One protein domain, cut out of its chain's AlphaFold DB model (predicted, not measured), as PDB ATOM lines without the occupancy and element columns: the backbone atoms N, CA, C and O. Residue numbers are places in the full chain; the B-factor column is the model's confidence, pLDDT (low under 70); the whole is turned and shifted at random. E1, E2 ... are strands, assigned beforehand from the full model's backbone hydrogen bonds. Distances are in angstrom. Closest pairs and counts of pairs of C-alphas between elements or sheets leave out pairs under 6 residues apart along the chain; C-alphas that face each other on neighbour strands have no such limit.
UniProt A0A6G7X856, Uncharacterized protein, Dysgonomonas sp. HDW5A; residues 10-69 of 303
ATOM      1  N   ALA A  10     -14.816 -16.581  30.608       91.38
ATOM      2  CA  ALA A  10     -14.719 -17.713  29.696       91.38
ATOM      3  C   ALA A  10     -13.489 -17.539  28.803       91.38
ATOM      4  O   ALA A  10     -13.259 -16.455  28.263       91.38
ATOM      5  N   ILE A  11     -12.702 -18.598  28.646       95.19
ATOM      6  CA  ILE A  11     -11.571 -18.645  27.723       95.19
ATOM      7  C   ILE A  11     -11.897 -19.673  26.645       95.19
ATOM      8  O   ILE A  11     -12.065 -20.852  26.947       95.19
ATOM      9  N   ASN A  12     -11.953 -19.199  25.395       94.50
ATOM     10  CA  ASN A  12     -12.170 -20.008  24.191       94.50
ATOM     11  C   ASN A  12     -13.516 -20.766  24.138       94.50
ATOM     12  O   ASN A  12     -13.635 -21.771  23.453       94.50
ATOM     13  N   THR A  13     -14.552 -20.248  24.806       90.88
ATOM     14  CA  THR A  13     -15.937 -20.721  24.654       90.88
ATOM     15  C   THR A  13     -16.922 -19.561  24.635       90.88
ATOM     16  O   THR A  13     -16.754 -18.577  25.360       90.88
ATOM     17  N   ASP A  14     -17.950 -19.678  23.799       85.56
ATOM     18  CA  ASP A  14     -19.123 -18.799  23.771       85.56
ATOM     19  C   ASP A  14     -20.309 -19.371  24.575       85.56
ATOM     20  O   ASP A  14     -21.290 -18.670  24.844       85.56
ATOM     21  N   LYS A  15     -20.211 -20.633  25.008       88.31
ATOM     22  CA  LYS A  15     -21.265 -21.413  25.670       88.31
ATOM     23  C   LYS A  15     -20.872 -21.756  27.096       88.31
ATOM     24  O   LYS A  15     -20.538 -22.892  27.431       88.31
ATOM     25  N   LEU A  16     -20.979 -20.760  27.967       87.69
ATOM     26  CA  LEU A  16     -20.729 -20.938  29.394       87.69
ATOM     27  C   LEU A  16     -21.651 -22.003  30.003       87.69
ATOM     28  O   LEU A  16     -22.883 -21.916  29.932       87.69
ATOM     29  N   VAL A  17     -21.043 -22.984  30.668       88.94
ATOM     30  CA  VAL A  17     -21.766 -23.983  31.459       88.94
ATOM     31  C   VAL A  17     -22.509 -23.292  32.603       88.94
ATOM     32  O   VAL A  17     -21.965 -22.451  33.321       88.94
ATOM     33  N   SER A  18     -23.775 -23.659  32.807       84.94
ATOM     34  CA  SER A  18     -24.605 -23.046  33.847       84.94
ATOM     35  C   SER A  18     -24.029 -23.248  35.258       84.94
ATOM     36  O   SER A  18     -23.759 -24.382  35.679       84.94
ATOM     37  N   GLY A  19     -23.910 -22.145  36.008       81.69
ATOM     38  CA  GLY A  19     -23.392 -22.109  37.383       81.69
ATOM     39  C   GLY A  19     -21.870 -21.960  37.491       81.69
ATOM     40  O   GLY A  19     -21.328 -21.997  38.595       81.69
ATOM     41  N   THR A  20     -21.182 -21.794  36.365       87.12
ATOM     42  CA  THR A  20     -19.731 -21.595  36.305       87.12
ATOM     43  C   THR A  20     -19.366 -20.124  36.488       87.12
ATOM     44  O   THR A  20     -20.051 -19.244  35.968       87.12
ATOM     45  N   ILE A  21     -18.281 -19.852  37.210       89.44
ATOM     46  CA  ILE A  21     -17.686 -18.511  37.341       89.44
ATOM     47  C   ILE A  21     -16.433 -18.351  36.470       89.44
ATOM     48  O   ILE A  21     -16.145 -17.247  36.013       89.44
ATOM     49  N   PHE A  22     -15.721 -19.449  36.193       91.44
ATOM     50  CA  PHE A  22     -14.579 -19.475  35.282       91.44
ATOM     51  C   PHE A  22     -14.545 -20.772  34.466       91.44
ATOM     52  O   PHE A  22     -14.622 -21.856  35.047       91.44
ATOM     53  N   GLN A  23     -14.426 -20.666  33.141       93.50
ATOM     54  CA  GLN A  23     -14.317 -21.810  32.229       93.50
ATOM     55  C   GLN A  23     -13.145 -21.639  31.263       93.50
ATOM     56  O   GLN A  23     -12.961 -20.567  30.686       93.50
ATOM     57  N   VAL A  24     -12.400 -22.722  31.051       95.94
ATOM     58  CA  VAL A  24     -11.434 -22.864  29.959       95.94
ATOM     59  C   VAL A  24     -11.854 -24.066  29.128       95.94
ATOM     60  O   VAL A  24     -11.916 -25.170  29.665       95.94
ATOM     61  N   ASP A  25     -12.125 -23.838  27.847       95.25
ATOM     62  CA  ASP A  25     -12.583 -24.848  26.882       95.25
ATOM     63  C   ASP A  25     -11.668 -24.783  25.647       95.25
ATOM     64  O   ASP A  25     -11.858 -23.940  24.766       95.25
ATOM     65  N   PRO A  26     -10.597 -25.587  25.589       95.00
ATOM     66  CA  PRO A  26      -9.637 -25.540  24.491       95.00
ATOM     67  C   PRO A  26     -10.210 -25.939  23.123       95.00
ATOM     68  O   PRO A  26      -9.652 -25.524  22.105       95.00
ATOM     69  N   LEU A  27     -11.285 -26.732  23.067       95.31
ATOM     70  CA  LEU A  27     -11.868 -27.204  21.806       95.31
ATOM     71  C   LEU A  27     -13.121 -26.431  21.373       95.31
ATOM     72  O   LEU A  27     -13.638 -26.703  20.287       95.31
ATOM     73  N   ASN A  28     -13.584 -25.470  22.175       94.19
ATOM     74  CA  ASN A  28     -14.816 -24.705  21.973       94.19
ATOM     75  C   ASN A  28     -16.016 -25.611  21.634       94.19
ATOM     76  O   ASN A  28     -16.774 -25.368  20.687       94.19
ATOM     77  N   ASN A  29     -16.128 -26.734  22.344       93.75
ATOM     78  CA  ASN A  29     -17.097 -27.790  22.043       93.75
ATOM     79  C   ASN A  29     -18.189 -27.914  23.120       93.75
ATOM     80  O   ASN A  29     -19.115 -28.725  22.975       93.75
ATOM     81  N   SER A  30     -18.078 -27.128  24.195       92.19
ATOM     82  CA  SER A  30     -18.975 -27.213  25.335       92.19
ATOM     83  C   SER A  30     -20.373 -26.676  25.021       92.19
ATOM     84  O   SER A  30     -20.620 -25.942  24.060       92.19
ATOM     85  N   THR A  31     -21.347 -27.085  25.832       89.38
ATOM     86  CA  THR A  31     -22.707 -26.532  25.801       89.38
ATOM     87  C   THR A  31     -23.099 -26.009  27.173       89.38
ATOM     88  O   THR A  31     -22.627 -26.508  28.195       89.38
ATOM     89  N   ASN A  32     -24.062 -25.086  27.226       86.25
ATOM     90  CA  ASN A  32     -24.571 -24.537  28.488       86.25
ATOM     91  C   ASN A  32     -25.123 -25.624  29.434       86.25
ATOM     92  O   ASN A  32     -25.129 -25.446  30.655       86.25
ATOM     93  N   SER A  33     -25.566 -26.759  28.874       83.31
ATOM     94  CA  SER A  33     -26.035 -27.951  29.592       83.31
ATOM     95  C   SER A  33     -24.921 -28.836  30.170       83.31
ATOM     96  O   SER A  33     -25.223 -29.770  30.910       83.31
ATOM     97  N   GLY A  34     -23.650 -28.558  29.874       83.25
ATOM     98  CA  GLY A  34     -22.512 -29.307  30.407       83.25
ATOM     99  C   GLY A  34     -22.152 -30.570  29.620       83.25
ATOM    100  O   GLY A  34     -21.692 -31.547  30.209       83.25
ATOM    101  N   THR A  35     -22.362 -30.573  28.302       89.81
ATOM    102  CA  THR A  35     -21.792 -31.590  27.398       89.81
ATOM    103  C   THR A  35     -20.469 -31.093  26.817       89.81
ATOM    104  O   THR A  35     -20.227 -29.893  26.836       89.81
ATOM    105  N   GLY A  36     -19.628 -31.992  26.294       91.69
ATOM    106  CA  GLY A  36     -18.336 -31.624  25.685       91.69
ATOM    107  C   GLY A  36     -17.185 -31.439  26.677       91.69
ATOM    108  O   GLY A  36     -16.041 -31.439  26.281       91.69
ATOM    109  N   LEU A  37     -17.454 -31.445  27.984       93.44
ATOM    110  CA  LEU A  37     -16.521 -30.957  29.006       93.44
ATOM    111  C   LEU A  37     -15.235 -31.763  29.222       93.44
ATOM    112  O   LEU A  37     -14.509 -31.441  30.151       93.44
ATOM    113  N   ALA A  38     -14.977 -32.842  28.480       93.44
ATOM    114  CA  ALA A  38     -13.891 -33.784  28.772       93.44
ATOM    115  C   ALA A  38     -12.494 -33.135  28.735       93.44
ATOM    116  O   ALA A  38     -11.571 -33.622  29.398       93.44
ATOM    117  N   ASP A  39     -12.358 -32.053  27.978       92.75
ATOM    118  CA  ASP A  39     -11.162 -31.228  27.831       92.75
ATOM    119  C   ASP A  39     -11.212 -29.901  28.611       92.75
ATOM    120  O   ASP A  39     -10.223 -29.165  28.624       92.75
ATOM    121  N   ASP A  40     -12.299 -29.649  29.342       94.12
ATOM    122  CA  ASP A  40     -12.539 -28.375  30.014       94.12
ATOM    123  C   ASP A  40     -11.982 -28.335  31.438       94.12
ATOM    124  O   ASP A  40     -11.965 -29.328  32.180       94.12
ATOM    125  N   MET A  41     -11.641 -27.121  31.863       95.31
ATOM    126  CA  MET A  41     -11.521 -26.759  33.270       95.31
ATOM    127  C   MET A  41     -12.663 -25.824  33.657       95.31
ATOM    128  O   MET A  41     -12.910 -24.816  32.994       95.31
ATOM    129  N   ILE A  42     -13.331 -26.133  34.764       93.56
ATOM    130  CA  ILE A  42     -14.531 -25.432  35.213       93.56
ATOM    131  C   ILE A  42     -14.390 -25.094  36.688       93.56
ATOM    132  O   ILE A  42     -14.127 -25.971  37.508       93.56
ATOM    133  N   VAL A  43     -14.625 -23.836  37.039       92.44
ATOM    134  CA  VAL A  43     -14.729 -23.386  38.427       92.44
ATOM    135  C   VAL A  43     -16.158 -22.946  38.694       92.44
ATOM    136  O   VAL A  43     -16.685 -22.065  38.013       92.44
ATOM    137  N   THR A  44     -16.784 -23.538  39.702       89.00
ATOM    138  CA  THR A  44     -18.148 -23.199  40.123       89.00
ATOM    139  C   THR A  44     -18.138 -22.684  41.552       89.00
ATOM    140  O   THR A  44     -17.364 -23.166  42.379       89.00
ATOM    141  N   LEU A  45     -19.038 -21.751  41.859       83.62
ATOM    142  CA  LEU A  45     -19.388 -21.451  43.241       83.62
ATOM    143  C   LEU A  45     -20.509 -22.403  43.662       83.62
ATOM    144  O   LEU A  45     -21.563 -22.440  43.022       83.62
ATOM    145  N   ASP A  46     -20.291 -23.180  44.717       73.88
ATOM    146  CA  ASP A  46     -21.392 -23.878  45.362       73.88
ATOM    147  C   ASP A  46     -22.160 -22.880  46.229       73.88
ATOM    148  O   ASP A  46     -21.739 -22.500  47.322       73.88
ATOM    149  N   ASN A  47     -23.315 -22.459  45.721       66.56
ATOM    150  CA  ASN A  47     -24.180 -21.492  46.388       66.56
ATOM    151  C   ASN A  47     -24.774 -22.017  47.707       66.56
ATOM    152  O   ASN A  47     -25.342 -21.223  48.453       66.56
ATOM    153  N   GLN A  48     -24.673 -23.320  48.006       69.31
ATOM    154  CA  GLN A  48     -25.149 -23.884  49.274       69.31
ATOM    155  C   GLN A  48     -24.087 -23.819  50.372       69.31
ATOM    156  O   GLN A  48     -24.400 -23.469  51.508       69.31
ATOM    157  N   THR A  49     -22.830 -24.123  50.047       67.94
ATOM    158  CA  THR A  49     -21.726 -24.144  51.024       67.94
ATOM    159  C   THR A  49     -20.852 -22.890  50.990       67.94
ATOM    160  O   THR A  49     -19.983 -22.730  51.843       67.94
ATOM    161  N   SER A  50     -21.076 -21.984  50.030       76.44
ATOM    162  CA  SER A  50     -20.217 -20.819  49.751       76.44
ATOM    163  C   SER A  50     -18.750 -21.191  49.498       76.44
ATOM    164  O   SER A  50     -17.844 -20.399  49.755       76.44
ATOM    165  N   THR A  51     -18.504 -22.402  48.994       82.00
ATOM    166  CA  THR A  51     -17.166 -22.874  48.630       82.00
ATOM    167  C   THR A  51     -16.992 -22.872  47.118       82.00
ATOM    168  O   THR A  51     -17.958 -22.976  46.360       82.00
ATOM    169  N   PHE A  52     -15.752 -22.718  46.657       86.75
ATOM    170  CA  PHE A  52     -15.435 -22.933  45.252       86.75
ATOM    171  C   PHE A  52     -15.168 -24.416  45.005       86.75
ATOM    172  O   PHE A  52     -14.661 -25.133  45.872       86.75
ATOM    173  N   GLY A  53     -15.471 -24.854  43.792       91.12
ATOM    174  CA  GLY A  53     -15.165 -26.188  43.317       91.12
ATOM    175  C   GLY A  53     -14.452 -26.146  41.973       91.12
ATOM    176  O   GLY A  53     -14.754 -25.289  41.142       91.12
ATOM    177  N   LEU A  54     -13.521 -27.075  41.765       93.44
ATOM    178  CA  LEU A  54     -12.761 -27.256  40.532       93.44
ATOM    179  C   LEU A  54     -13.157 -28.565  39.847       93.44
ATOM    180  O   LEU A  54     -13.050 -29.648  40.421       93.44
ATOM    181  N   GLY A  55     -13.592 -28.466  38.599       93.88
ATOM    182  CA  GLY A  55     -13.909 -29.584  37.727       93.88
ATOM    183  C   GLY A  55     -12.899 -29.660  36.595       93.88
ATOM    184  O   GLY A  55     -12.664 -28.666  35.912       93.88
ATOM    185  N   LEU A  56     -12.310 -30.835  36.391       94.88
ATOM    186  CA  LEU A  56     -11.452 -31.130  35.246       94.88
ATOM    187  C   LEU A  56     -12.129 -32.217  34.424       94.88
ATOM    188  O   LEU A  56     -12.265 -33.346  34.897       94.88
ATOM    189  N   GLY A  57     -12.577 -31.910  33.214       93.56
ATOM    190  CA  GLY A  57     -13.263 -32.888  32.377       93.56
ATOM    191  C   GLY A  57     -14.771 -33.030  32.650       93.56
ATOM    192  O   GLY A  57     -15.413 -33.919  32.085       93.56
ATOM    193  N   LYS A  58     -15.332 -32.268  33.606       91.56
ATOM    194  CA  LYS A  58     -16.726 -32.405  34.075       91.56
ATOM    195  C   LYS A  58     -17.165 -31.223  34.941       91.56
ATOM    196  O   LYS A  58     -16.342 -30.573  35.578       91.56
ATOM    197  N   LYS A  59     -18.482 -31.026  35.065       88.62
ATOM    198  CA  LYS A  59     -19.076 -30.139  36.077       88.62
ATOM    199  C   LYS A  59     -18.769 -30.635  37.494       88.62
ATOM    200  O   LYS A  59     -18.728 -31.843  37.744       88.62
ATOM    201  N   VAL A  60     -18.576 -29.703  38.421       87.88
ATOM    202  CA  VAL A  60     -18.340 -30.003  39.836       87.88
ATOM    203  C   VAL A  60     -19.606 -30.547  40.500       87.88
ATOM    204  O   VAL A  60     -20.715 -30.099  40.203       87.88
ATOM    205  N   LEU A  61     -19.441 -31.534  41.382       85.94
ATOM    206  CA  LEU A  61     -20.526 -32.080  42.198       85.94
ATOM    207  C   LEU A  61     -20.704 -31.244  43.480       85.94
ATOM    208  O   LEU A  61     -19.700 -30.801  44.030       85.94
ATOM    209  N   PRO A  62     -21.930 -31.080  44.014       79.38
ATOM    210  CA  PRO A  62     -22.181 -30.255  45.207       79.38
ATOM    211  C   PRO A  62     -21.395 -30.655  46.468       79.38
ATOM    212  O   PRO A  62     -21.236 -29.860  47.380       79.38
ATOM    213  N   ASN A  63     -20.910 -31.893  46.546       82.62
ATOM    214  CA  ASN A  63     -20.182 -32.439  47.691       82.62
ATOM    215  C   ASN A  63     -18.683 -32.660  47.416       82.62
ATOM    216  O   ASN A  63     -18.031 -33.391  48.162       82.62
ATOM    217  N   ALA A  64     -18.136 -32.074  46.347       86.94
ATOM    218  CA  ALA A  64     -16.732 -32.219  45.976       86.94
ATOM    219  C   ALA A  64     -16.101 -30.856  45.672       86.94
ATOM    220  O   ALA A  64     -16.599 -30.108  44.837       86.94
ATOM    221  N   GLN A  65     -14.955 -30.561  46.290       90.31
ATOM    222  CA  GLN A  65     -14.158 -29.378  45.936       90.31
ATOM    223  C   GLN A  65     -13.263 -29.617  44.711       90.31
ATOM    224  O   GLN A  65     -12.922 -28.671  44.009       90.31
ATOM    225  N   LEU A  66     -12.908 -30.873  44.429       92.50
ATOM    226  CA  LEU A  66     -12.185 -31.290  43.229       92.50
ATOM    227  C   LEU A  66     -12.928 -32.461  42.585       92.50
ATOM    228  O   LEU A  66     -13.128 -33.490  43.227       92.50
ATOM    229  N   ASN A  67     -13.316 -32.318  41.320       92.62
ATOM    230  CA  ASN A  67     -13.984 -33.362  40.550       92.62
ATOM    231  C   ASN A  67     -13.176 -33.695  39.286       92.62
ATOM    232  O   ASN A  67     -12.927 -32.822  38.454       92.62
ATOM    233  N   LEU A  68     -12.779 -34.961  39.132       94.06
ATOM    234  CA  LEU A  68     -11.972 -35.445  38.006       94.06
ATOM    235  C   LEU A  68     -12.852 -36.284  37.067       94.06
ATOM    236  O   LEU A  68     -13.387 -37.318  37.456       94.06
ATOM    237  N   GLY A  69     -13.028 -35.828  35.829       91.50
ATOM    238  CA  GLY A  69     -13.988 -36.387  34.873       91.50
ATOM    239  C   GLY A  69     -13.461 -37.509  33.980       91.50
ATOM    240  O   GLY A  69     -14.251 -38.168  33.305       91.50
TER     241      GLY A  69
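Overview. This is residues 10 to 69 of the 303 residues of an uncharacterized protein of Dysgonomonas sp. HDW5A (UniProt A0A6G7X856). This domain has little regular structure: a small twisted wall of four strands, E1 to E4, with loops gathered past one end and over one face, the other face bare. The sheet order is E1, E2, E3, E4, mixed. The printed part has 60 residues, all strand by class, with only 20 in named elements. It is compact, radius of gyration of the C-alphas 10.4 A, and elongated, 30 by 18 by 17 A.

Along the chain. Residues 10 to 11 pair, parallel, with residues 23 to 24 of E1. E1 is residues 20 to 24, from C-alpha 20 at (-19.731, -21.595, 36.305). E2 is residues 41 to 46, 15.9 A; E3 residues 51 to 56, 16.7 A; E4 residues 66 to 68, ending at (-11.972, -35.445, 38.006).

Arrangement. E1, E2 and E3 form a meander, each strand the antiparallel neighbour of the one before, in two hairpins. N 24 and O 41 are 2.9 A apart, N 55 and O 42 2.8 A. E4 is parallel to E3, at 17 degrees, with N 67 and O 54 2.8 A apart. E1 and E4 are apart.

Size, cuts and confidence. The printed part has no cut. The link E1 to E2 is long, 16 residues. Residues 47 to 49 are under pLDDT 70.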